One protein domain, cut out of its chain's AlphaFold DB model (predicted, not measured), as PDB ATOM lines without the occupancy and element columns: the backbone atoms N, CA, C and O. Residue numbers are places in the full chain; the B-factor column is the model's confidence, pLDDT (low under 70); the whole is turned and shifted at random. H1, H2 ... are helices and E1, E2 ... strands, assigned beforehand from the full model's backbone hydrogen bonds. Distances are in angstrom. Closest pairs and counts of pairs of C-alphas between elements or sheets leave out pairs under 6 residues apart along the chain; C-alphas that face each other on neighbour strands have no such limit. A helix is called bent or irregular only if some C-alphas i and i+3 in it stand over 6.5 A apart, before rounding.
ATOM      1  N   PRO A   2       1.194  56.282 209.874       25.55
ATOM      2  CA  PRO A   2       0.488  55.629 208.773       25.55
ATOM      3  C   PRO A   2       1.526  55.134 207.748       25.55
ATOM      4  O   PRO A   2       2.557  55.798 207.592       25.55
ATOM      5  N   PRO A   3       1.315  53.975 207.102       34.31
ATOM      6  CA  PRO A   3       2.228  53.501 206.069       34.31
ATOM      7  C   PRO A   3       2.330  54.562 204.965       34.31
ATOM      8  O   PRO A   3       1.331  55.187 204.599       34.31
ATOM      9  N   ALA A   4       3.551  54.825 204.497       36.06
ATOM     10  CA  ALA A   4       3.791  55.740 203.388       36.06
ATOM     11  C   ALA A   4       2.979  55.277 202.166       36.06
ATOM     12  O   ALA A   4       2.898  54.081 201.908       36.06
ATOM     13  N   ALA A   5       2.361  56.207 201.435       39.12
ATOM     14  CA  ALA A   5       1.610  55.861 200.233       39.12
ATOM     15  C   ALA A   5       2.530  55.152 199.222       39.12
ATOM     16  O   ALA A   5       3.559  55.702 198.825       39.12
ATOM     17  N   SER A   6       2.162  53.936 198.824       51.09
ATOM     18  CA  SER A   6       2.921  53.118 197.875       51.09
ATOM     19  C   SER A   6       2.588  53.528 196.447       51.09
ATOM     20  O   SER A   6       1.411  53.618 196.098       51.09
ATOM     21  N   PHE A   7       3.606  53.776 195.618       53.25
ATOM     22  CA  PHE A   7       3.445  54.187 194.220       53.25
ATOM     23  C   PHE A   7       3.703  53.025 193.246       53.25
ATOM     24  O   PHE A   7       4.552  52.163 193.480       53.25
ATOM     25  N   ALA A   8       2.959  53.016 192.145       57.94
ATOM     26  CA  ALA A   8       2.911  51.971 191.131       57.94
ATOM     27  C   ALA A   8       2.670  52.568 189.735       57.94
ATOM     28  O   ALA A   8       2.204  53.698 189.640       57.94
ATOM     29  N   THR A   9       2.900  51.810 188.659       57.53
ATOM     30  CA  THR A   9       2.574  52.226 187.287       57.53
ATOM     31  C   THR A   9       1.495  51.323 186.687       57.53
ATOM     32  O   THR A   9       1.733  50.212 186.234       57.53
ATOM     33  N   CYS A  10       0.263  51.809 186.639       64.31
ATOM     34  CA  CYS A  10      -0.835  51.104 185.999       64.31
ATOM     35  C   CYS A  10      -0.692  51.133 184.469       64.31
ATOM     36  O   CYS A  10      -0.630  52.211 183.867       64.31
ATOM     37  N   PHE A  11      -0.710  49.949 183.854       66.75
ATOM     38  CA  PHE A  11      -0.702  49.751 182.408       66.75
ATOM     39  C   PHE A  11      -2.024  49.131 181.958       66.75
ATOM     40  O   PHE A  11      -2.427  48.083 182.461       66.75
ATOM     41  N   ARG A  12      -2.721  49.769 181.014       66.94
ATOM     42  CA  ARG A  12      -4.017  49.282 180.519       66.94
ATOM     43  C   ARG A  12      -4.123  49.404 179.007       66.94
ATOM     44  O   ARG A  12      -4.091  50.516 178.500       66.94
ATOM     45  N   SER A  13      -4.330  48.296 178.305       62.66
ATOM     46  CA  SER A  13      -4.675  48.333 176.879       62.66
ATOM     47  C   SER A  13      -6.104  48.869 176.691       62.66
ATOM     48  O   SER A  13      -7.025  48.478 177.417       62.66
ATOM     49  N   ALA A  14      -6.292  49.811 175.765       52.53
ATOM     50  CA  ALA A  14      -7.612  50.302 175.373       52.53
ATOM     51  C   ALA A  14      -8.292  49.319 174.398       52.53
ATOM     52  O   ALA A  14      -7.606  48.747 173.551       52.53
ATOM     53  N   ARG A  49      32.802  36.997 185.615       87.12
ATOM     54  CA  ARG A  49      31.818  37.445 186.619       87.12
ATOM     55  C   ARG A  49      30.881  38.477 185.997       87.12
ATOM     56  O   ARG A  49      31.235  39.068 184.981       87.12
ATOM     57  N   LEU A  50      29.747  38.761 186.640       85.56
ATOM     58  CA  LEU A  50      28.759  39.739 186.155       85.56
ATOM     59  C   LEU A  50      29.391  41.091 185.775       85.56
ATOM     60  O   LEU A  50      29.200  41.569 184.661       85.56
ATOM     61  N   ARG A  51      30.280  41.618 186.629       89.94
ATOM     62  CA  ARG A  51      31.032  42.869 186.392       89.94
ATOM     63  C   ARG A  51      31.852  42.911 185.094       89.94
ATOM     64  O   ARG A  51      32.214  43.991 184.643       89.94
ATOM     65  N   SER A  52      32.195  41.757 184.518       90.06
ATOM     66  CA  SER A  52      32.907  41.675 183.237       90.06
ATOM     67  C   SER A  52      31.982  41.953 182.045       90.06
ATOM     68  O   SER A  52      32.459  42.343 180.983       90.06
ATOM     69  N   TYR A  53      30.673  41.766 182.218       93.31
ATOM     70  CA  TYR A  53      29.658  41.936 181.182       93.31
ATOM     71  C   TYR A  53      28.971  43.302 181.236       93.31
ATOM     72  O   TYR A  53      28.633  43.838 180.180       93.31
ATOM     73  N   SER A  54      28.822  43.902 182.423       91.00
ATOM     74  CA  SER A  54      28.133  45.191 182.605       91.00
ATOM     75  C   SER A  54      28.624  46.297 181.650       91.00
ATOM     76  O   SER A  54      27.787  46.945 181.016       91.00
ATOM     77  N   PRO A  55      29.944  46.501 181.423       94.06
ATOM     78  CA  PRO A  55      30.418  47.523 180.484       94.06
ATOM     79  C   PRO A  55      30.054  47.231 179.021       94.06
ATOM     80  O   PRO A  55      29.802  48.164 178.257       94.06
ATOM     81  N   LEU A  56      30.015  45.950 178.632       94.50
ATOM     82  CA  LEU A  56      29.650  45.519 177.280       94.50
ATOM     83  C   LEU A  56      28.164  45.762 177.023       94.50
ATOM     84  O   LEU A  56      27.810  46.381 176.021       94.50
ATOM     85  N   LEU A  57      27.304  45.344 177.956       94.94
ATOM     86  CA  LEU A  57      25.863  45.591 177.872       94.94
ATOM     87  C   LEU A  57      25.555  47.088 177.876       94.94
ATOM     88  O   LEU A  57      24.775  47.548 177.048       94.94
ATOM     89  N   ALA A  58      26.235  47.880 178.710       93.12
ATOM     90  CA  ALA A  58      26.093  49.333 178.695       93.12
ATOM     91  C   ALA A  58      26.512  49.952 177.346       93.12
ATOM     92  O   ALA A  58      25.870  50.888 176.867       93.12
ATOM     93  N   ALA A  59      27.573  49.442 176.712       95.19
ATOM     94  CA  ALA A  59      28.006  49.902 175.394       95.19
ATOM     95  C   ALA A  59      26.995  49.549 174.292       95.19
ATOM     96  O   ALA A  59      26.645  50.423 173.497       95.19
ATOM     97  N   PHE A  60      26.484  48.314 174.268       95.56
ATOM     98  CA  PHE A  60      25.488  47.893 173.278       95.56
ATOM     99  C   PHE A  60      24.130  48.562 173.485       95.56
ATOM    100  O   PHE A  60      23.511  48.961 172.501       95.56
ATOM    101  N   ARG A  61      23.725  48.809 174.736       95.12
ATOM    102  CA  ARG A  61      22.558  49.636 175.070       95.12
ATOM    103  C   ARG A  61      22.684  51.040 174.477       95.12
ATOM    104  O   ARG A  61      21.793  51.482 173.759       95.12
ATOM    105  N   ARG A  62      23.815  51.729 174.702       95.25
ATOM    106  CA  ARG A  62      24.064  53.062 174.115       95.25
ATOM    107  C   ARG A  62      24.013  53.026 172.588       95.25
ATOM    108  O   ARG A  62      23.372  53.880 171.983       95.25
ATOM    109  N   ALA A  63      24.637  52.019 171.980       95.31
ATOM    110  CA  ALA A  63      24.657  51.843 170.531       95.31
ATOM    111  C   ALA A  63      23.301  51.423 169.929       95.31
ATOM    112  O   ALA A  63      23.102  51.600 168.732       95.31
ATOM    113  N   GLY A  64      22.372  50.883 170.727       94.00
ATOM    114  CA  GLY A  64      21.123  50.301 170.229       94.00
ATOM    115  C   GLY A  64      21.311  48.948 169.521       94.00
ATOM    116  O   GLY A  64      20.468  48.561 168.719       94.00
ATOM    117  N   ASP A  65      22.418  48.242 169.773       96.44
ATOM    118  CA  ASP A  65      22.769  46.995 169.077       96.44
ATOM    119  C   ASP A  65      22.199  45.771 169.816       96.44
ATOM    120  O   ASP A  65      22.879  45.133 170.627       96.44
ATOM    121  N   ALA A  66      20.927  45.464 169.545       96.50
ATOM    122  CA  ALA A  66      20.203  44.363 170.185       96.50
ATOM    123  C   ALA A  66      20.869  43.003 169.934       96.50
ATOM    124  O   ALA A  66      21.055  42.221 170.864       96.50
ATOM    125  N   ALA A  67      21.308  42.740 168.701       96.50
ATOM    126  CA  ALA A  67      21.911  41.464 168.330       96.50
ATOM    127  C   ALA A  67      23.167  41.160 169.160       96.50
ATOM    128  O   ALA A  67      23.340  40.041 169.651       96.50
ATOM    129  N   LYS A  68      24.036  42.160 169.364       96.44
ATOM    130  CA  LYS A  68      25.222  41.988 170.212       96.44
ATOM    131  C   LYS A  68      24.875  41.902 171.693       96.44
ATOM    132  O   LYS A  68      25.499  41.110 172.395       96.44
ATOM    133  N   ALA A  69      23.884  42.655 172.167       97.12
ATOM    134  CA  ALA A  69      23.424  42.546 173.549       97.12
ATOM    135  C   ALA A  69      22.896  41.130 173.862       97.12
ATOM    136  O   ALA A  69      23.279  40.538 174.871       97.12
ATOM    137  N   TYR A  70      22.122  40.533 172.952       97.75
ATOM    138  CA  TYR A  70      21.624  39.159 173.093       97.75
ATOM    139  C   TYR A  70      22.751  38.124 173.029       97.75
ATOM    140  O   TYR A  70      22.735  37.138 173.764       97.75
ATOM    141  N   ALA A  71      23.766  38.348 172.188       96.38
ATOM    142  CA  ALA A  71      24.946  37.489 172.150       96.38
ATOM    143  C   ALA A  71      25.729  37.525 173.475       96.38
ATOM    144  O   ALA A  71      26.229  36.490 173.921       96.38
ATOM    145  N   VAL A  72      25.807  38.694 174.126       96.25
ATOM    146  CA  VAL A  72      26.391  38.818 175.468       96.25
ATOM    147  C   VAL A  72      25.578  38.026 176.488       96.25
ATOM    148  O   VAL A  72      26.164  37.249 177.235       96.25
ATOM    149  N   GLU A  73      24.250  38.155 176.488       96.19
ATOM    150  CA  GLU A  73      23.390  37.389 177.396       96.19
ATOM    151  C   GLU A  73      23.548  35.871 177.201       96.19
ATOM    152  O   GLU A  73      23.720  35.128 178.169       96.19
ATOM    153  N   ALA A  74      23.556  35.397 175.953       94.38
ATOM    154  CA  ALA A  74      23.759  33.983 175.653       94.38
ATOM    155  C   ALA A  74      25.107  33.474 176.197       94.38
ATOM    156  O   ALA A  74      25.192  32.370 176.737       94.38
ATOM    157  N   HIS A  75      26.157  34.297 176.110       94.12
ATOM    158  CA  HIS A  75      27.463  33.975 176.679       94.12
ATOM    159  C   HIS A  75      27.462  34.006 178.218       94.12
ATOM    160  O   HIS A  75      28.109  33.162 178.843       94.12
ATOM    161  N   MET A  76      26.732  34.938 178.843       93.62
ATOM    162  CA  MET A  76      26.537  34.970 180.299       93.62
ATOM    163  C   MET A  76      25.901  33.666 180.786       93.62
ATOM    164  O   MET A  76      26.469  33.006 181.656       93.62
ATOM    165  N   ALA A  77      24.804  33.241 180.150       87.75
ATOM    166  CA  ALA A  77      24.112  31.995 180.471       87.75
ATOM    167  C   ALA A  77      25.017  30.765 180.287       87.75
ATOM    168  O   ALA A  77      25.112  29.929 181.184       87.75
ATOM    169  N   ALA A  78      25.756  30.686 179.173       88.56
ATOM    170  CA  ALA A  78      26.723  29.610 178.928       88.56
ATOM    171  C   ALA A  78      27.875  29.581 179.951       88.56
ATOM    172  O   ALA A  78      28.475  28.534 180.179       88.56
ATOM    173  N   SER A  79      28.171  30.722 180.578       88.62
ATOM    174  CA  SER A  79      29.186  30.855 181.628       88.62
ATOM    175  C   SER A  79      28.626  30.687 183.047       88.62
ATOM    176  O   SER A  79      29.366  30.895 184.006       88.62
ATOM    177  N   GLY A  80      27.337  30.363 183.205       84.62
ATOM    178  CA  GLY A  80      26.685  30.250 184.515       84.62
ATOM    179  C   GLY A  80      26.525  31.584 185.256       84.62
ATOM    180  O   GLY A  80      26.382  31.594 186.477       84.62
ATOM    181  N   VAL A  81      26.570  32.714 184.546       86.88
ATOM    182  CA  VAL A  81      26.395  34.057 185.114       86.88
ATOM    183  C   VAL A  81      24.975  34.532 184.829       86.88
ATOM    184  O   VAL A  81      24.572  34.623 183.672       86.88
ATOM    185  N   SER A  82      24.226  34.861 185.881       86.44
ATOM    186  CA  SER A  82      22.868  35.408 185.757       86.44
ATOM    187  C   SER A  82      22.894  36.941 185.786       86.44
ATOM    188  O   SER A  82      23.681  37.502 186.551       86.44
ATOM    189  N   PRO A  83      22.084  37.627 184.959       90.44
ATOM    190  CA  PRO A  83      21.975  39.082 184.990       90.44
ATOM    191  C   PRO A  83      21.216  39.564 186.237       90.44
ATOM    192  O   PRO A  83      20.269  38.914 186.682       90.44
ATOM    193  N   GLU A  84      21.613  40.725 186.759       88.50
ATOM    194  CA  GLU A  84      20.882  41.462 187.795       88.50
ATOM    195  C   GLU A  84      20.011  42.560 187.152       88.50
ATOM    196  O   GLU A  84      19.893  42.645 185.925       88.50
ATOM    197  N   GLU A  85      19.368  43.398 187.969       86.69
ATOM    198  CA  GLU A  85      18.428  44.421 187.499       86.69
ATOM    199  C   GLU A  85      19.026  45.344 186.428       86.69
ATOM    200  O   GLU A  85      18.398  45.573 185.397       86.69
ATOM    201  N   SER A  86      20.254  45.837 186.629       91.38
ATOM    202  CA  SER A  86      20.912  46.769 185.705       91.38
ATOM    203  C   SER A  86      21.138  46.178 184.315       91.38
ATOM    204  O   SER A  86      20.923  46.850 183.301       91.38
ATOM    205  N   GLU A  87      21.565  44.917 184.248       95.75
ATOM    206  CA  GLU A  87      21.791  44.202 182.995       95.75
ATOM    207  C   GLU A  87      20.467  43.879 182.302       95.75
ATOM    208  O   GLU A  87      20.356  44.055 181.087       95.75
ATOM    209  N   LEU A  88      19.446  43.479 183.065       94.44
ATOM    210  CA  LEU A  88      18.104  43.242 182.540       94.44
ATOM    211  C   LEU A  88      17.453  44.528 182.017       94.44
ATOM    212  O   LEU A  88      16.851  44.503 180.947       94.44
ATOM    213  N   ALA A  89      17.616  45.659 182.705       93.38
ATOM    214  CA  ALA A  89      17.134  46.959 182.247       93.38
ATOM    215  C   ALA A  89      17.821  47.391 180.942       93.38
ATOM    216  O   ALA A  89      17.174  47.928 180.045       93.38
ATOM    217  N   ALA A  90      19.123  47.118 180.795       96.44
ATOM    218  CA  ALA A  90      19.853  47.394 179.560       96.44
ATOM    219  C   ALA A  90      19.380  46.527 178.383       96.44
ATOM    220  O   ALA A  90      19.238  47.033 177.268       96.44
ATOM    221  N   LEU A  91      19.124  45.242 178.639       97.69
ATOM    222  CA  LEU A  91      18.567  44.308 177.662       97.69
ATOM    223  C   LEU A  91      17.134  44.697 177.264       97.69
ATOM    224  O   LEU A  91      16.811  44.729 176.081       97.69
ATOM    225  N   LEU A  92      16.300  45.089 178.227       95.06
ATOM    226  CA  LEU A  92      14.930  45.531 177.977       95.06
ATOM    227  C   LEU A  92      14.883  46.832 177.162       95.06
ATOM    228  O   LEU A  92      14.092  46.935 176.226       95.06
ATOM    229  N   ASP A  93      15.761  47.794 177.459       96.31
ATOM    230  CA  ASP A  93      15.877  49.054 176.714       96.31
ATOM    231  C   ASP A  93      16.265  48.821 175.248       96.31
ATOM    232  O   ASP A  93      15.630  49.348 174.330       96.31
ATOM    233  N   VAL A  94      17.282  47.986 174.999       97.12
ATOM    234  CA  VAL A  94      17.714  47.701 173.625       97.12
ATOM    235  C   VAL A  94      16.664  46.900 172.847       97.12
ATOM    236  O   VAL A  94      16.452  47.187 171.669       97.12
ATOM    237  N   SER A  95      15.944  45.976 173.493       96.44
ATOM    238  CA  SER A  95      14.815  45.259 172.885       96.44
ATOM    239  C   SER A  95      13.649  46.186 172.556       96.44
ATOM    240  O   SER A  95      13.106  46.122 171.455       96.44
ATOM    241  N   SER A  96      13.313  47.097 173.473       94.44
ATOM    242  CA  SER A  96      12.273  48.111 173.276       94.44
ATOM    243  C   SER A  96      12.584  48.990 172.060       94.44
ATOM    244  O   SER A  96      11.753  49.138 171.161       94.44
ATOM    245  N   ARG A  97      13.827  49.485 171.956       94.19
ATOM    246  CA  ARG A  97      14.301  50.294 170.819       94.19
ATOM    247  C   ARG A  97      14.361  49.520 169.501       94.19
ATOM    248  O   ARG A  97      14.166  50.120 168.447       94.19
ATOM    249  N   ALA A  98      14.630  48.217 169.553       94.38
ATOM    250  CA  ALA A  98      14.609  47.338 168.387       94.38
ATOM    251  C   ALA A  98      13.187  46.916 167.966       94.38
ATOM    252  O   ALA A  98      13.027  46.342 166.892       94.38
ATOM    253  N   GLY A  99      12.163  47.193 168.785       93.00
ATOM    254  CA  GLY A  99      10.789  46.744 168.544       93.00
ATOM    255  C   GLY A  99      10.575  45.244 168.763       93.00
ATOM    256  O   GLY A  99       9.596  44.686 168.275       93.00
ATOM    257  N   ASP A 100      11.481  44.588 169.484       93.88
ATOM    258  CA  ASP A 100      11.466  43.145 169.719       93.88
ATOM    259  C   ASP A 100      10.551  42.804 170.906       93.88
ATOM    260  O   ASP A 100      10.990  42.664 172.052       93.88
ATOM    261  N   ALA A 101       9.247  42.730 170.630       90.38
ATOM    262  CA  ALA A 101       8.211  42.535 171.642       90.38
ATOM    263  C   ALA A 101       8.379  41.231 172.441       90.38
ATOM    264  O   ALA A 101       8.077  41.207 173.639       90.38
ATOM    265  N   ASP A 102       8.866  40.163 171.807       88.56
ATOM    266  CA  ASP A 102       9.084  38.872 172.462       88.56
ATOM    267  C   ASP A 102      10.217  38.969 173.483       88.56
ATOM    268  O   ASP A 102      10.074  38.519 174.623       88.56
ATOM    269  N   LYS A 103      11.319  39.638 173.120       92.75
ATOM    270  CA  LYS A 103      12.419  39.881 174.055       92.75
ATOM    271  C   LYS A 103      12.039  40.829 175.181       92.75
ATOM    272  O   LYS A 103      12.408  40.573 176.325       92.75
ATOM    273  N   VAL A 104      11.249  41.869 174.906       91.62
ATOM    274  CA  VAL A 104      10.715  42.726 175.976       91.62
ATOM    275  C   VAL A 104       9.881  41.904 176.965       91.62
ATOM    276  O   VAL A 104      10.102  42.000 178.171       91.62
ATOM    277  N   TYR A 105       8.987  41.036 176.476       84.44
ATOM    278  CA  TYR A 105       8.195  40.147 177.331       84.44
ATOM    279  C   TYR A 105       9.084  39.228 178.179       84.44
ATOM    280  O   TYR A 105       8.892  39.113 179.390       84.44
ATOM    281  N   GLU A 106      10.089  38.601 177.561       85.31
ATOM    282  CA  GLU A 106      11.055  37.727 178.231       85.31
ATOM    283  C   GLU A 106      11.794  38.450 179.370       85.31
ATOM    284  O   GLU A 106      11.830  37.954 180.501       85.31
ATOM    285  N   TYR A 107      12.352  39.636 179.102       90.12
ATOM    286  CA  TYR A 107      13.119  40.392 180.095       90.12
ATOM    287  C   TYR A 107      12.254  40.948 181.217       90.12
ATOM    288  O   TYR A 107      12.710  41.007 182.357       90.12
ATOM    289  N   MET A 108      10.991  41.268 180.945       84.06
ATOM    290  CA  MET A 108      10.034  41.613 181.992       84.06
ATOM    291  C   MET A 108       9.796  40.437 182.946       84.06
ATOM    292  O   MET A 108       9.809  40.626 184.161       84.06
ATOM    293  N   HIS A 109       9.666  39.202 182.451       75.62
ATOM    294  CA  HIS A 109       9.561  38.039 183.348       75.62
ATOM    295  C   HIS A 109      10.836  37.778 184.133       75.62
ATOM    296  O   HIS A 109      10.753  37.413 185.304       75.62
ATOM    297  N   LYS A 110      12.004  37.964 183.514       80.81
ATOM    298  CA  LYS A 110      13.288  37.846 184.215       80.81
ATOM    299  C   LYS A 110      13.412  38.896 185.317       80.81
ATOM    300  O   LYS A 110      13.761  38.539 186.436       80.81
ATOM    301  N   LEU A 111      13.032  40.146 185.050       79.50
ATOM    302  CA  LEU A 111      12.977  41.203 186.063       79.50
ATOM    303  C   LEU A 111      12.060  40.811 187.224       79.50
ATOM    304  O   LEU A 111      12.504  40.853 188.359       79.50
ATOM    305  N   ARG A 112      10.844  40.318 186.954       74.19
ATOM    306  CA  ARG A 112       9.928  39.823 188.001       74.19
ATOM    307  C   ARG A 112      10.534  38.706 188.865       74.19
ATOM    308  O   ARG A 112      10.157  38.540 190.022       74.19
ATOM    309  N   GLN A 113      11.395  37.868 188.294       70.25
ATOM    310  CA  GLN A 113      12.028  36.767 189.027       70.25
ATOM    311  C   GLN A 113      13.200  37.245 189.888       70.25
ATOM    312  O   GLN A 113      13.391  36.721 190.986       70.25
ATOM    313  N   VAL A 114      13.965  38.218 189.385       67.94
ATOM    314  CA  VAL A 114      15.216  38.695 189.991       67.94
ATOM    315  C   VAL A 114      14.981  39.799 191.014       67.94
ATOM    316  O   VAL A 114      15.665  39.819 192.034       67.94
ATOM    317  N   VAL A 115      14.026  40.695 190.764       66.12
ATOM    318  CA  VAL A 115      13.715  41.810 191.655       66.12
ATOM    319  C   VAL A 115      12.240  41.862 192.003       66.12
ATOM    320  O   VAL A 115      11.358  41.645 191.171       66.12
ATOM    321  N   ASP A 116      11.991  42.220 193.251       59.19
ATOM    322  CA  ASP A 116      10.652  42.474 193.763       59.19
ATOM    323  C   ASP A 116      10.181  43.878 193.365       59.19
ATOM    324  O   ASP A 116       9.050  44.092 192.913       59.19
ATOM    325  N   CYS A 117      11.118  44.825 193.429       64.62
ATOM    326  CA  CYS A 117      10.958  46.211 193.032       64.62
ATOM    327  C   CYS A 117      12.134  46.616 192.137       64.62
ATOM    328  O   CYS A 117      13.292  46.442 192.495       64.62
ATOM    329  N   VAL A 118      11.826  47.182 190.982       74.00
ATOM    330  CA  VAL A 118      12.747  47.901 190.111       74.00
ATOM    331  C   VAL A 118      13.074  49.317 190.627       74.00
ATOM    332  O   VAL A 118      12.320  49.959 191.361       74.00
ATOM    333  N   THR A 119      14.217  49.828 190.205       80.69
ATOM    334  CA  THR A 119      14.644  51.219 190.355       80.69
ATOM    335  C   THR A 119      13.829  52.167 189.472       80.69
ATOM    336  O   THR A 119      13.158  51.747 188.529       80.69
ATOM    337  N   GLU A 120      13.903  53.470 189.759       80.00
ATOM    338  CA  GLU A 120      13.262  54.507 188.939       80.00
ATOM    339  C   GLU A 120      13.727  54.432 187.475       80.00
ATOM    340  O   GLU A 120      12.898  54.409 186.569       80.00
ATOM    341  N   ASP A 121      15.034  54.265 187.252       82.50
ATOM    342  CA  ASP A 121      15.626  54.114 185.921       82.50
ATOM    343  C   ASP A 121      15.014  52.929 185.158       82.50
ATOM    344  O   ASP A 121      14.618  53.056 183.999       82.50
ATOM    345  N   THR A 122      14.900  51.764 185.797       85.19
ATOM    346  CA  THR A 122      14.284  50.584 185.174       85.19
ATOM    347  C   THR A 122      12.787  50.795 184.934       85.19
ATOM    348  O   THR A 122      12.266  50.367 183.901       85.19
ATOM    349  N   ALA A 123      12.083  51.476 185.846       82.56
ATOM    350  CA  ALA A 123      10.671  51.805 185.675       82.56
ATOM    351  C   ALA A 123      10.448  52.695 184.446       82.56
ATOM    352  O   ALA A 123       9.533  52.429 183.667       82.56
ATOM    353  N   GLU A 124      11.306  53.691 184.218       84.56
ATOM    354  CA  GLU A 124      11.258  54.540 183.024       84.56
ATOM    355  C   GLU A 124      11.458  53.743 181.730       84.56
ATOM    356  O   GLU A 124      10.730  53.971 180.760       84.56
ATOM    357  N   VAL A 125      12.383  52.775 181.712       89.75
ATOM    358  CA  VAL A 125      12.597  51.904 180.541       89.75
ATOM    359  C   VAL A 125      11.342  51.079 180.238       89.75
ATOM    360  O   VAL A 125      10.910  50.998 179.085       89.75
ATOM    361  N   VAL A 126      10.723  50.490 181.265       88.50
ATOM    362  CA  VAL A 126       9.482  49.726 181.087       88.50
ATOM    363  C   VAL A 126       8.352  50.641 180.620       88.50
ATOM    364  O   VAL A 126       7.659  50.322 179.658       88.50
ATOM    365  N   GLU A 127       8.180  51.803 181.248       86.69
ATOM    366  CA  GLU A 127       7.186  52.790 180.840       86.69
ATOM    367  C   GLU A 127       7.361  53.255 179.391       86.69
ATOM    368  O   GLU A 127       6.367  53.443 178.688       86.69
ATOM    369  N   ALA A 128       8.604  53.433 178.939       90.06
ATOM    370  CA  ALA A 128       8.916  53.831 177.575       90.06
ATOM    371  C   ALA A 128       8.412  52.804 176.555       90.06
ATOM    372  O   ALA A 128       7.792  53.206 175.573       90.06
ATOM    373  N   TRP A 129       8.585  51.497 176.807       91.19
ATOM    374  CA  TRP A 129       8.064  50.450 175.920       91.19
ATOM    375  C   TRP A 129       6.555  50.585 175.692       91.19
ATOM    376  O   TRP A 129       6.114  50.631 174.546       91.19
ATOM    377  N   PHE A 130       5.756  50.747 176.751       87.56
ATOM    378  CA  PHE A 130       4.292  50.830 176.620       87.56
ATOM    379  C   PHE A 130       3.784  52.124 175.997       87.56
ATOM    380  O   PHE A 130       2.609  52.213 175.650       87.56
ATOM    381  N   ARG A 131       4.651  53.125 175.829       89.25
ATOM    382  CA  ARG A 131       4.335  54.342 175.076       89.25
ATOM    383  C   ARG A 131       4.677  54.218 173.586       89.25
ATOM    384  O   ARG A 131       4.400  55.151 172.841       89.25
ATOM    385  N   THR A 132       5.275  53.106 173.152       89.44
ATOM    386  CA  THR A 132       5.620  52.865 171.742       89.44
ATOM    387  C   THR A 132       4.453  52.268 170.959       89.44
ATOM    388  O   THR A 132       3.625  51.534 171.504       89.44
ATOM    389  N   ASP A 133       4.440  52.495 169.644       86.38
ATOM    390  CA  ASP A 133       3.487  51.843 168.738       86.38
ATOM    391  C   ASP A 133       3.703  50.323 168.664       86.38
ATOM    392  O   ASP A 133       2.745  49.573 168.487       86.38
ATOM    393  N   ASN A 134       4.941  49.853 168.867       85.69
ATOM    394  CA  ASN A 134       5.278  48.425 168.870       85.69
ATOM    395  C   ASN A 134       4.575  47.670 170.005       85.69
ATOM    396  O   ASN A 134       4.131  46.543 169.801       85.69
ATOM    397  N   ALA A 135       4.394  48.299 171.170       83.62
ATOM    398  CA  ALA A 135       3.626  47.715 172.270       83.62
ATOM    399  C   ALA A 135       2.113  47.658 171.989       83.62
ATOM    400  O   ALA A 135       1.400  46.873 172.616       83.62
ATOM    401  N   ALA A 136       1.607  48.485 171.067       75.69
ATOM    402  CA  ALA A 136       0.199  48.503 170.667       75.69
ATOM    403  C   ALA A 136      -0.142  47.437 169.607       75.69
ATOM    404  O   ALA A 136      -1.329  47.189 169.342       75.69
ATOM    405  N   VAL A 137       0.877  46.816 168.995       70.31
ATOM    406  CA  VAL A 137       0.715  45.735 168.015       70.31
ATOM    407  C   VAL A 137       0.062  44.525 168.702       70.31
ATOM    408  O   VAL A 137       0.447  44.183 169.821       70.31
ATOM    409  N   PRO A 138      -0.950  43.883 168.081       60.03
ATOM    410  CA  PRO A 138      -1.674  42.783 168.706       60.03
ATOM    411  C   PRO A 138      -0.741  41.638 169.098       60.03
ATOM    412  O   PRO A 138       0.039  41.164 168.273       60.03
ATOM    413  N   GLY A 139      -0.897  41.152 170.328       65.38
ATOM    414  CA  GLY A 139      -0.475  39.802 170.679       65.38
ATOM    415  C   GLY A 139      -1.509  38.783 170.193       65.38
ATOM    416  O   GLY A 139      -2.037  38.878 169.081       65.38
ATOM    417  N   MET A 140      -1.878  37.821 171.040       62.06
ATOM    418  CA  MET A 140      -2.996  36.921 170.735       62.06
ATOM    419  C   MET A 140      -4.324  37.702 170.686       62.06
ATOM    420  O   MET A 140      -4.860  38.102 171.720       62.06
ATOM    421  N   ALA A 141      -4.863  37.909 169.478       57.31
ATOM    422  CA  ALA A 141      -6.131  38.618 169.250       57.31
ATOM    423  C   ALA A 141      -7.352  37.864 169.810       57.31
ATOM    424  O   ALA A 141      -8.329  38.482 170.231       57.31
ATOM    425  N   HIS A 142      -7.275  36.533 169.845       60.72
ATOM    426  CA  HIS A 142      -8.249  35.657 170.485       60.72
ATOM    427  C   HIS A 142      -7.541  34.872 171.584       60.72
ATOM    428  O   HIS A 142      -6.614  34.114 171.307       60.72
ATOM    429  N   TRP A 143      -7.971  35.070 172.824       68.62
ATOM    430  CA  TRP A 143      -7.462  34.369 173.996       68.62
ATOM    431  C   TRP A 143      -8.638  33.941 174.873       68.62
ATOM    432  O   TRP A 143      -9.645  34.645 174.964       68.62
ATOM    433  N   ASP A 144      -8.521  32.770 175.493       71.75
ATOM    434  CA  ASP A 144      -9.537  32.242 176.396       71.75
ATOM    435  C   ASP A 144      -9.262  32.730 177.823       71.75
ATOM    436  O   ASP A 144      -8.244  32.400 178.436       71.75
ATOM    437  N   ALA A 145     -10.185  33.522 178.368       68.44
ATOM    438  CA  ALA A 145     -10.076  34.046 179.721       68.44
ATOM    439  C   ALA A 145     -10.050  32.951 180.795       68.44
ATOM    440  O   ALA A 145      -9.381  33.116 181.818       68.44
ATOM    441  N   VAL A 146     -10.727  31.823 180.562       68.81
ATOM    442  CA  VAL A 146     -10.700  30.670 181.467       68.81
ATOM    443  C   VAL A 146      -9.324  30.019 181.430       68.81
ATOM    444  O   VAL A 146      -8.745  29.761 182.485       68.81
ATOM    445  N   GLN A 147      -8.757  29.826 180.238       71.00
ATOM    446  CA  GLN A 147      -7.399  29.313 180.081       71.00
ATOM    447  C   GLN A 147      -6.373  30.215 180.777       71.00
ATOM    448  O   GLN A 147      -5.591  29.718 181.582       71.00
ATOM    449  N   VAL A 148      -6.414  31.533 180.541       65.31
ATOM    450  CA  VAL A 148      -5.511  32.499 181.191       65.31
ATOM    451  C   VAL A 148      -5.626  32.404 182.710       65.31
ATOM    452  O   VAL A 148      -4.611  32.295 183.397       65.31
ATOM    453  N   LYS A 149      -6.853  32.388 183.247       64.25
ATOM    454  CA  LYS A 149      -7.091  32.251 184.688       64.25
ATOM    455  C   LYS A 149      -6.505  30.949 185.236       64.25
ATOM    456  O   LYS A 149      -5.827  30.973 186.261       64.25
ATOM    457  N   ASN A 150      -6.724  29.831 184.549       61.94
ATOM    458  CA  ASN A 150      -6.200  28.531 184.956       61.94
ATOM    459  C   ASN A 150      -4.666  28.503 184.922       61.94
ATOM    460  O   ASN A 150      -4.054  27.967 185.840       61.94
ATOM    461  N   THR A 151      -4.032  29.124 183.922       62.88
ATOM    462  CA  THR A 151      -2.568  29.233 183.851       62.88
ATOM    463  C   THR A 151      -2.006  30.116 184.963       62.88
ATOM    464  O   THR A 151      -0.986  29.765 185.551       62.88
ATOM    465  N   ILE A 152      -2.684  31.217 185.310       60.00
ATOM    466  CA  ILE A 152      -2.299  32.055 186.454       60.00
ATOM    467  C   ILE A 152      -2.287  31.216 187.728       60.00
ATOM    468  O   ILE A 152      -1.272  31.193 188.418       60.00
ATOM    469  N   VAL A 153      -3.365  30.480 188.003       59.81
ATOM    470  CA  VAL A 153      -3.455  29.603 189.182       59.81
ATOM    471  C   VAL A 153      -2.367  28.526 189.155       59.81
ATOM    472  O   VAL A 153      -1.660  28.350 190.141       59.81
ATOM    473  N   ALA A 154      -2.175  27.854 188.017       56.47
ATOM    474  CA  ALA A 154      -1.174  26.797 187.871       56.47
ATOM    475  C   ALA A 154       0.274  27.289 188.052       56.47
ATOM    476  O   ALA A 154       1.144  26.502 188.403       56.47
ATOM    477  N   SER A 155       0.539  28.576 187.817       54.88
ATOM    478  CA  SER A 155       1.865  29.188 187.974       54.88
ATOM    479  C   SER A 155       2.132  29.788 189.360       54.88
ATOM    480  O   SER A 155       3.115  30.511 189.526       54.88
ATOM    481  N   GLY A 156       1.252  29.537 190.338       52.75
ATOM    482  CA  GLY A 156       1.345  30.145 191.668       52.75
ATOM    483  C   GLY A 156       0.875  31.602 191.699       52.75
ATOM    484  O   GLY A 156       1.257  32.364 192.568       52.75
ATOM    485  N   GLY A 157       0.048  32.053 190.758       56.69
ATOM    486  CA  GLY A 157      -0.555  33.385 190.809       56.69
ATOM    487  C   GLY A 157       0.287  34.536 190.230       56.69
ATOM    488  O   GLY A 157       1.502  34.500 190.032       56.69
ATOM    489  N   GLY A 158      -0.412  35.622 189.894       56.47
ATOM    490  CA  GLY A 158       0.152  36.888 189.419       56.47
ATOM    491  C   GLY A 158       0.700  36.947 187.983       56.47
ATOM    492  O   GLY A 158       0.987  38.055 187.536       56.47
ATOM    493  N   CYS A 159       0.881  35.846 187.243       65.38
ATOM    494  CA  CYS A 159       1.291  35.885 185.825       65.38
ATOM    495  C   CYS A 159       0.793  34.672 185.037       65.38
ATOM    496  O   CYS A 159       0.658  33.608 185.608       65.38
ATOM    497  N   HIS A 160       0.567  34.797 183.726       65.94
ATOM    498  CA  HIS A 160       0.167  33.674 182.865       65.94
ATOM    499  C   HIS A 160       1.275  33.176 181.911       65.94
ATOM    500  O   HIS A 160       1.207  32.042 181.459       65.94
ATOM    501  N   ARG A 161       2.295  33.986 181.583       69.19
ATOM    502  CA  ARG A 161       3.400  33.641 180.650       69.19
ATOM    503  C   ARG A 161       2.986  33.201 179.228       69.19
ATOM    504  O   ARG A 161       3.768  32.561 178.535       69.19
ATOM    505  N   LEU A 162       1.786  33.558 178.767       69.94
ATOM    506  CA  LEU A 162       1.261  33.175 177.436       69.94
ATOM    507  C   LEU A 162       1.623  34.167 176.312       69.94
ATOM    508  O   LEU A 162       1.075  34.073 175.220       69.94
ATOM    509  N   GLY A 163       2.511  35.129 176.570       73.94
ATOM    510  CA  GLY A 163       2.826  36.219 175.640       73.94
ATOM    511  C   GLY A 163       1.938  37.449 175.839       73.94
ATOM    512  O   GLY A 163       1.229  37.568 176.840       73.94
ATOM    513  N   TRP A 164       1.998  38.388 174.895       79.94
ATOM    514  CA  TRP A 164       1.141  39.573 174.899       79.94
ATOM    515  C   TRP A 164      -0.310  39.198 174.595       79.94
ATOM    516  O   TRP A 164      -0.594  38.412 173.689       79.94
ATOM    517  N   LEU A 165      -1.238  39.788 175.342       74.19
ATOM    518  CA  LEU A 165      -2.670  39.580 175.169       74.19
ATOM    519  C   LEU A 165      -3.350  40.911 174.835       74.19
ATOM    520  O   LEU A 165      -3.019  41.946 175.412       74.19
ATOM    521  N   GLY A 166      -4.338  40.869 173.942       70.00
ATOM    522  CA  GLY A 166      -5.068  42.060 173.509       70.00
ATOM    523  C   GLY A 166      -4.363  42.847 172.400       70.00
ATOM    524  O   GLY A 166      -3.391  42.397 171.791       70.00
ATOM    525  N   SER A 167      -4.921  44.014 172.092       69.06
ATOM    526  CA  SER A 167      -4.470  44.887 171.007       69.06
ATOM    527  C   SER A 167      -4.854  46.329 171.293       69.06
ATOM    528  O   SER A 167      -5.921  46.553 171.860       69.06
ATOM    529  N   GLY A 168      -4.084  47.283 170.775       76.44
ATOM    530  CA  GLY A 168      -4.391  48.704 170.896       76.44
ATOM    531  C   GLY A 168      -3.480  49.422 171.889       76.44
ATOM    532  O   GLY A 168      -2.697  48.786 172.599       76.44
ATOM    533  N   PRO A 169      -3.549  50.762 171.915       79.44
ATOM    534  CA  PRO A 169      -2.623  51.578 172.684       79.44
ATOM    535  C   PRO A 169      -2.758  51.316 174.183       79.44
ATOM    536  O   PRO A 169      -3.853  51.068 174.700       79.44
ATOM    537  N   TRP A 170      -1.634  51.422 174.889       82.75
ATOM    538  CA  TRP A 170      -1.587  51.306 176.339       82.75
ATOM    539  C   TRP A 170      -1.737  52.677 177.007       82.75
ATOM    540  O   TRP A 170      -1.107  53.662 176.635       82.75
ATOM    541  N   SER A 171      -2.555  52.730 178.051       81.94
ATOM    542  CA  SER A 171      -2.593  53.810 179.031       81.94
ATOM    543  C   SER A 171      -1.587  53.504 180.133       81.94
ATOM    544  O   SER A 171      -1.756  52.518 180.848       81.94
ATOM    545  N   VAL A 172      -0.602  54.384 180.309       83.81
ATOM    546  CA  VAL A 172       0.446  54.294 181.338       83.81
ATOM    547  C   VAL A 172       0.233  55.394 182.376       83.81
ATOM    548  O   VAL A 172       0.277  56.574 182.027       83.81
ATOM    549  N   LYS A 173      -0.010  55.043 183.644       79.94
ATOM    550  CA  LYS A 173      -0.253  56.021 184.722       79.94
ATOM    551  C   LYS A 173       0.465  55.639 186.007       79.94
ATOM    552  O   LYS A 173       0.270  54.533 186.496       79.94
ATOM    553  N   ARG A 174       1.194  56.580 186.611       80.25
ATOM    554  CA  ARG A 174       1.690  56.426 187.985       80.25
ATOM    555  C   ARG A 174       0.556  56.667 188.983       80.25
ATOM    556  O   ARG A 174      -0.186  57.636 188.848       80.25
ATOM    557  N   VAL A 175       0.381  55.757 189.933       76.62
ATOM    558  CA  VAL A 175      -0.791  55.643 190.816       76.62
ATOM    559  C   VAL A 175      -0.359  55.255 192.223       76.62
ATOM    560  O   VAL A 175       0.721  54.695 192.399       76.62
ATOM    561  N   SER A 176      -1.205  55.513 193.218       70.62
ATOM    562  CA  SER A 176      -1.051  54.926 194.548       70.62
ATOM    563  C   SER A 176      -1.801  53.595 194.668       70.62
ATOM    564  O   SER A 176      -2.772  53.345 193.944       70.62
ATOM    565  N   VAL A 177      -1.354  52.738 195.586       66.12
ATOM    566  CA  VAL A 177      -2.026  51.482 195.952       66.12
ATOM    567  C   VAL A 177      -2.514  51.581 197.398       66.12
ATOM    568  O   VAL A 177      -1.786  52.052 198.272       66.12
ATOM    569  N   GLY A 178      -3.772  51.204 197.635       63.16
ATOM    570  CA  GLY A 178      -4.358  51.145 198.976       63.16
ATOM    571  C   GLY A 178      -3.775  50.003 199.814       63.16
ATOM    572  O   GLY A 178      -3.243  49.039 199.271       63.16
ATOM    573  N   ALA A 179      -3.914  50.077 201.140       66.50
ATOM    574  CA  ALA A 179      -3.449  49.029 202.067       66.50
ATOM    575  C   ALA A 179      -4.185  47.677 201.909       66.50
ATOM    576  O   ALA A 179      -3.815  46.677 202.512       66.50
ATOM    577  N   ASP A 180      -5.256  47.649 201.121       65.19
ATOM    578  CA  ASP A 180      -6.017  46.473 200.695       65.19
ATOM    579  C   ASP A 180      -5.558  45.933 199.322       65.19
ATOM    580  O   ASP A 180      -6.190  45.043 198.745       65.19
ATOM    581  N   GLY A 181      -4.476  46.488 198.768       65.25
ATOM    582  CA  GLY A 181      -3.959  46.154 197.446       65.25
ATOM    583  C   GLY A 181      -4.768  46.751 196.290       65.25
ATOM    584  O   GLY A 181      -4.571  46.329 195.149       65.25
ATOM    585  N   LEU A 182      -5.682  47.699 196.537       72.81
ATOM    586  CA  LEU A 182      -6.487  48.334 195.490       72.81
ATOM    587  C   LEU A 182      -5.682  49.395 194.725       72.81
ATOM    588  O   LEU A 182      -5.264  50.413 195.284       72.81
ATOM    589  N   CYS A 183      -5.512  49.201 193.417       72.31
ATOM    590  CA  CYS A 183      -4.883  50.178 192.531       72.31
ATOM    591  C   CYS A 183      -5.822  51.362 192.251       72.31
ATOM    592  O   CYS A 183      -6.869  51.195 191.626       72.31
ATOM    593  N   GLN A 184      -5.411  52.583 192.608       77.69
ATOM    594  CA  GLN A 184      -6.232  53.790 192.427       77.69
ATOM    595  C   GLN A 184      -6.385  54.237 190.959       77.69
ATOM    596  O   GLN A 184      -7.200  55.104 190.656       77.69
ATOM    597  N   GLY A 185      -5.618  53.666 190.022       72.88
ATOM    598  CA  GLY A 185      -5.728  53.994 188.594       72.88
ATOM    599  C   GLY A 185      -6.754  53.176 187.821       72.88
ATOM    600  O   GLY A 185      -7.402  53.704 186.918       72.88
ATOM    601  N   CYS A 186      -6.869  51.885 188.136       70.25
ATOM    602  CA  CYS A 186      -7.760  50.955 187.438       70.25
ATOM    603  C   CYS A 186      -8.878  50.389 188.317       70.25
ATOM    604  O   CYS A 186      -9.802  49.790 187.777       70.25
ATOM    605  N   GLY A 187      -8.804  50.565 189.640       72.19
ATOM    606  CA  GLY A 187      -9.765  50.001 190.586       72.19
ATOM    607  C   GLY A 187      -9.641  48.487 190.767       72.19
ATOM    608  O   GLY A 187     -10.574  47.858 191.255       72.19
ATOM    609  N   CYS A 188      -8.526  47.877 190.361       66.25
ATOM    610  CA  CYS A 188      -8.315  46.438 190.501       66.25
ATOM    611  C   CYS A 188      -7.387  46.109 191.669       66.25
ATOM    612  O   CYS A 188      -6.476  46.877 191.978       66.25
ATOM    613  N   HIS A 189      -7.601  44.946 192.283       68.25
ATOM    614  CA  HIS A 189      -6.738  44.444 193.347       68.25
ATOM    615  C   HIS A 189      -5.497  43.758 192.778       68.25
ATOM    616  O   HIS A 189      -5.578  43.001 191.806       68.25
ATOM    617  N   LEU A 190      -4.350  44.006 193.409       66.88
ATOM    618  CA  LEU A 190      -3.131  43.254 193.146       66.88
ATOM    619  C   LEU A 190      -3.339  41.774 193.495       66.88
ATOM    620  O   LEU A 190      -3.945  41.427 194.508       66.88
ATOM    621  N   ALA A 191      -2.844  40.894 192.625       58.88
ATOM    622  CA  ALA A 191      -2.939  39.457 192.830       58.88
ATOM    623  C   ALA A 191      -1.934  38.990 193.891       58.88
ATOM    624  O   ALA A 191      -0.791  39.444 193.924       58.88
ATOM    625  N   ARG A 192      -2.343  38.012 194.699       58.66
ATOM    626  CA  ARG A 192      -1.431  37.268 195.567       58.66
ATOM    627  C   ARG A 192      -0.605  36.309 194.708       58.66
ATOM    628  O   ARG A 192      -1.176  35.541 193.935       58.66
ATOM    629  N   ILE A 193       0.720  36.387 194.816       62.66
ATOM    630  CA  ILE A 193       1.624  35.398 194.224       62.66
ATOM    631  C   ILE A 193       1.872  34.349 195.307       62.66
ATOM    632  O   ILE A 193       2.488  34.632 196.335       62.66
ATOM    633  N   ASP A 379       5.808  45.923 199.450       34.84
ATOM    634  CA  ASP A 379       4.646  46.788 199.376       34.84
ATOM    635  C   ASP A 379       4.982  48.266 199.230       34.84
ATOM    636  O   ASP A 379       4.161  49.137 199.501       34.84
ATOM    637  N   LEU A 380       6.201  48.598 198.822       36.12
ATOM    638  CA  LEU A 380       6.610  49.987 198.687       36.12
ATOM    639  C   LEU A 380       7.643  50.174 197.588       36.12
ATOM    640  O   LEU A 380       8.770  50.607 197.822       36.12
ATOM    641  N   LYS A 381       7.184  49.869 196.377       31.81
ATOM    642  CA  LYS A 381       7.388  50.572 195.100       31.81
ATOM    643  C   LYS A 381       7.186  49.510 194.037       31.81
ATOM    644  O   LYS A 381       8.038  48.647 193.942       31.81
ATOM    645  N   ILE A 382       6.117  49.633 193.241       33.38
ATOM    646  CA  ILE A 382       5.857  48.969 191.943       33.38
ATOM    647  C   ILE A 382       4.593  48.120 191.915       33.38
ATOM    648  O   ILE A 382       4.536  46.999 192.392       33.38
ATOM    649  N   ALA A 383       3.625  48.594 191.137       35.56
ATOM    650  CA  ALA A 383       2.916  47.708 190.231       35.56
ATOM    651  C   ALA A 383       3.409  48.066 188.836       35.56
ATOM    652  O   ALA A 383       2.940  49.017 188.245       35.56
ATOM    653  N   ILE A 384       4.426  47.370 188.357       37.12
ATOM    654  CA  ILE A 384       4.677  47.182 186.935       37.12
ATOM    655  C   ILE A 384       3.999  45.866 186.556       37.12
ATOM    656  O   ILE A 384       3.452  45.750 185.478       37.12
ATOM    657  N   TRP A 385       3.895  44.908 187.480       45.72
ATOM    658  CA  TRP A 385       3.532  43.523 187.195       45.72
ATOM    659  C   TRP A 385       2.040  43.219 186.997       45.72
ATOM    660  O   TRP A 385       1.688  42.061 186.776       45.72
ATOM    661  N   ALA A 386       1.163  44.229 186.985       41.88
ATOM    662  CA  ALA A 386      -0.249  44.078 186.614       41.88
ATOM    663  C   ALA A 386      -0.438  44.000 185.079       41.88
ATOM    664  O   ALA A 386      -1.312  44.645 184.511       41.88
ATOM    665  N   TRP A 387       0.397  43.204 184.402       44.72
ATOM    666  CA  TRP A 387       0.292  42.888 182.968       44.72
ATOM    667  C   TRP A 387      -0.814  41.892 182.659       44.72
ATOM    668  O   TRP A 387      -1.258  41.774 181.519       44.72
ATOM    669  N   SER A 388      -1.239  41.145 183.677       33.22
ATOM    670  CA  SER A 388      -2.348  40.216 183.545       33.22
ATOM    671  C   SER A 388      -3.616  41.043 183.410       33.22
ATOM    672  O   SER A 388      -4.056  41.661 184.377       33.22
ATOM    673  N   ILE A 389      -4.129  41.077 182.182       30.48
ATOM    674  CA  ILE A 389      -5.382  41.692 181.759       30.48
ATOM    675  C   ILE A 389      -6.363  41.803 182.921       30.48
ATOM    676  O   ILE A 389      -6.919  40.817 183.407       30.48
ATOM    677  N   LEU A 390      -6.586  43.042 183.337       27.81
ATOM    678  CA  LEU A 390      -7.701  43.388 184.190       27.81
ATOM    679  C   LEU A 390      -8.965  43.190 183.365       27.81
ATOM    680  O   LEU A 390      -9.265  43.954 182.445       27.81
ATOM    681  N   TYR A 391      -9.657  42.099 183.675       25.92
ATOM    682  CA  TYR A 391     -10.985  41.799 183.181       25.92
ATOM    683  C   TYR A 391     -11.910  42.968 183.539       25.92
ATOM    684  O   TYR A 391     -12.109  43.272 184.714       25.92
ATOM    685  N   HIS A 392     -12.471  43.626 182.529       23.66
ATOM    686  CA  HIS A 392     -13.733  44.336 182.687       23.66
ATOM    687  C   HIS A 392     -14.802  43.353 182.203       23.66
ATOM    688  O   HIS A 392     -14.792  43.031 181.012       23.66
ATOM    689  N   PRO A 393     -15.714  42.861 183.058       22.34
ATOM    690  CA  PRO A 393     -16.962  42.322 182.551       22.34
ATOM    691  C   PRO A 393     -17.673  43.516 181.914       22.34
ATOM    692  O   PRO A 393     -18.073  44.456 182.599       22.34
ATOM    693  N   LEU A 394     -17.706  43.583 180.590       23.62
ATOM    694  CA  LEU A 394     -18.781  44.305 179.932       23.62
ATOM    695  C   LEU A 394     -19.898  43.277 179.772       23.62
ATOM    696  O   LEU A 394     -19.794  42.410 178.907       23.62
ATOM    697  N   GLY A 395     -20.914  43.380 180.633       30.16
ATOM    698  CA  GLY A 395     -22.069  42.478 180.683       30.16
ATOM    699  C   GLY A 395     -22.001  41.515 181.849       30.16
ATOM    700  O   GLY A 395     -21.329  40.475 181.688       30.16
TER     701      GLY A 395
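This is residues 2 to 14, 49 to 193 and 379 to 395 of the 395 residues of the protein "Ribonuclease P" of Panicum hallii (UniProt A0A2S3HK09). Five helices pack in layers along the longest axis, H1 and H2 at one end, then H3, then H4 and H5. At the other end is a looser part: the two-strand antiparallel ribbon E1 E2 by the end of H5, small H6, H7 and long loops. The 175 printed residues run E1, H1 to H7, E2: mostly helix, compact, radius of gyration of the C-alphas 16.7 A, spans 52 by 44 by 30 A.

Find E1, residues 6 to 13, 22.8 A, from C-alpha 6 at (2.921, 53.118, 197.875). E2, residues 170 to 177, 19.6 A, bends by 62 degrees at residue 174. Look next for H5, 120 to 130; H6, 133 to 136; H4, 101 to 114, 20.0 A; H3, 85 to 98, 19.7 A; H2, 66 to 78; H1, 50 to 63, 20.2 A; and H7, 145 to 154, ending at C-alpha 154 (-1.174, 26.797, 187.871). H1 is only just irregular: C-alphas 52 and 55 are 6.9 A apart.

Between E1 and E2, N 10 and O 173 are 2.7 A apart, within hydrogen-bond range. The closest C-alphas of E2 and H5, Trp 170 and Phe 130, are 5.9 A apart; those of E2 and H6, Trp 170 and Ala 136, 6.6 A. H3, the hub, touches H5 (Ala 89 to Thr 122, closest C-alphas 5.5 A), the same way at a shallow 26 degrees. It touches H4 (Leu 92 to Val 104, 5.4 A), a hairpin at 10 degrees. H1, H2 and H3 form an up and down bundle, each helix against the one before; Phe 60 and Ala 69 are the closest C-alphas of H1 and H2, 5.7 A. H7 touches no helix. Every O i to N i+4 pair is within range in H2, H3, H4 and H7; in H1 8 of 10, in H5 6 of 7; H6 is too short.

The farthest C-alphas, Ser 52 and Gly 395, are 55.0 A apart. The printed part has two cuts: between residues 14 and 49, whose C-alphas are 43.0 A apart, and between residues 193 and 379, whose C-alphas are 12.9 A apart. The link H7 to E2 is long. Mean pLDDT of the printed part is 73.7; among those under 70 are residues 2 to 14 and 379 to 395.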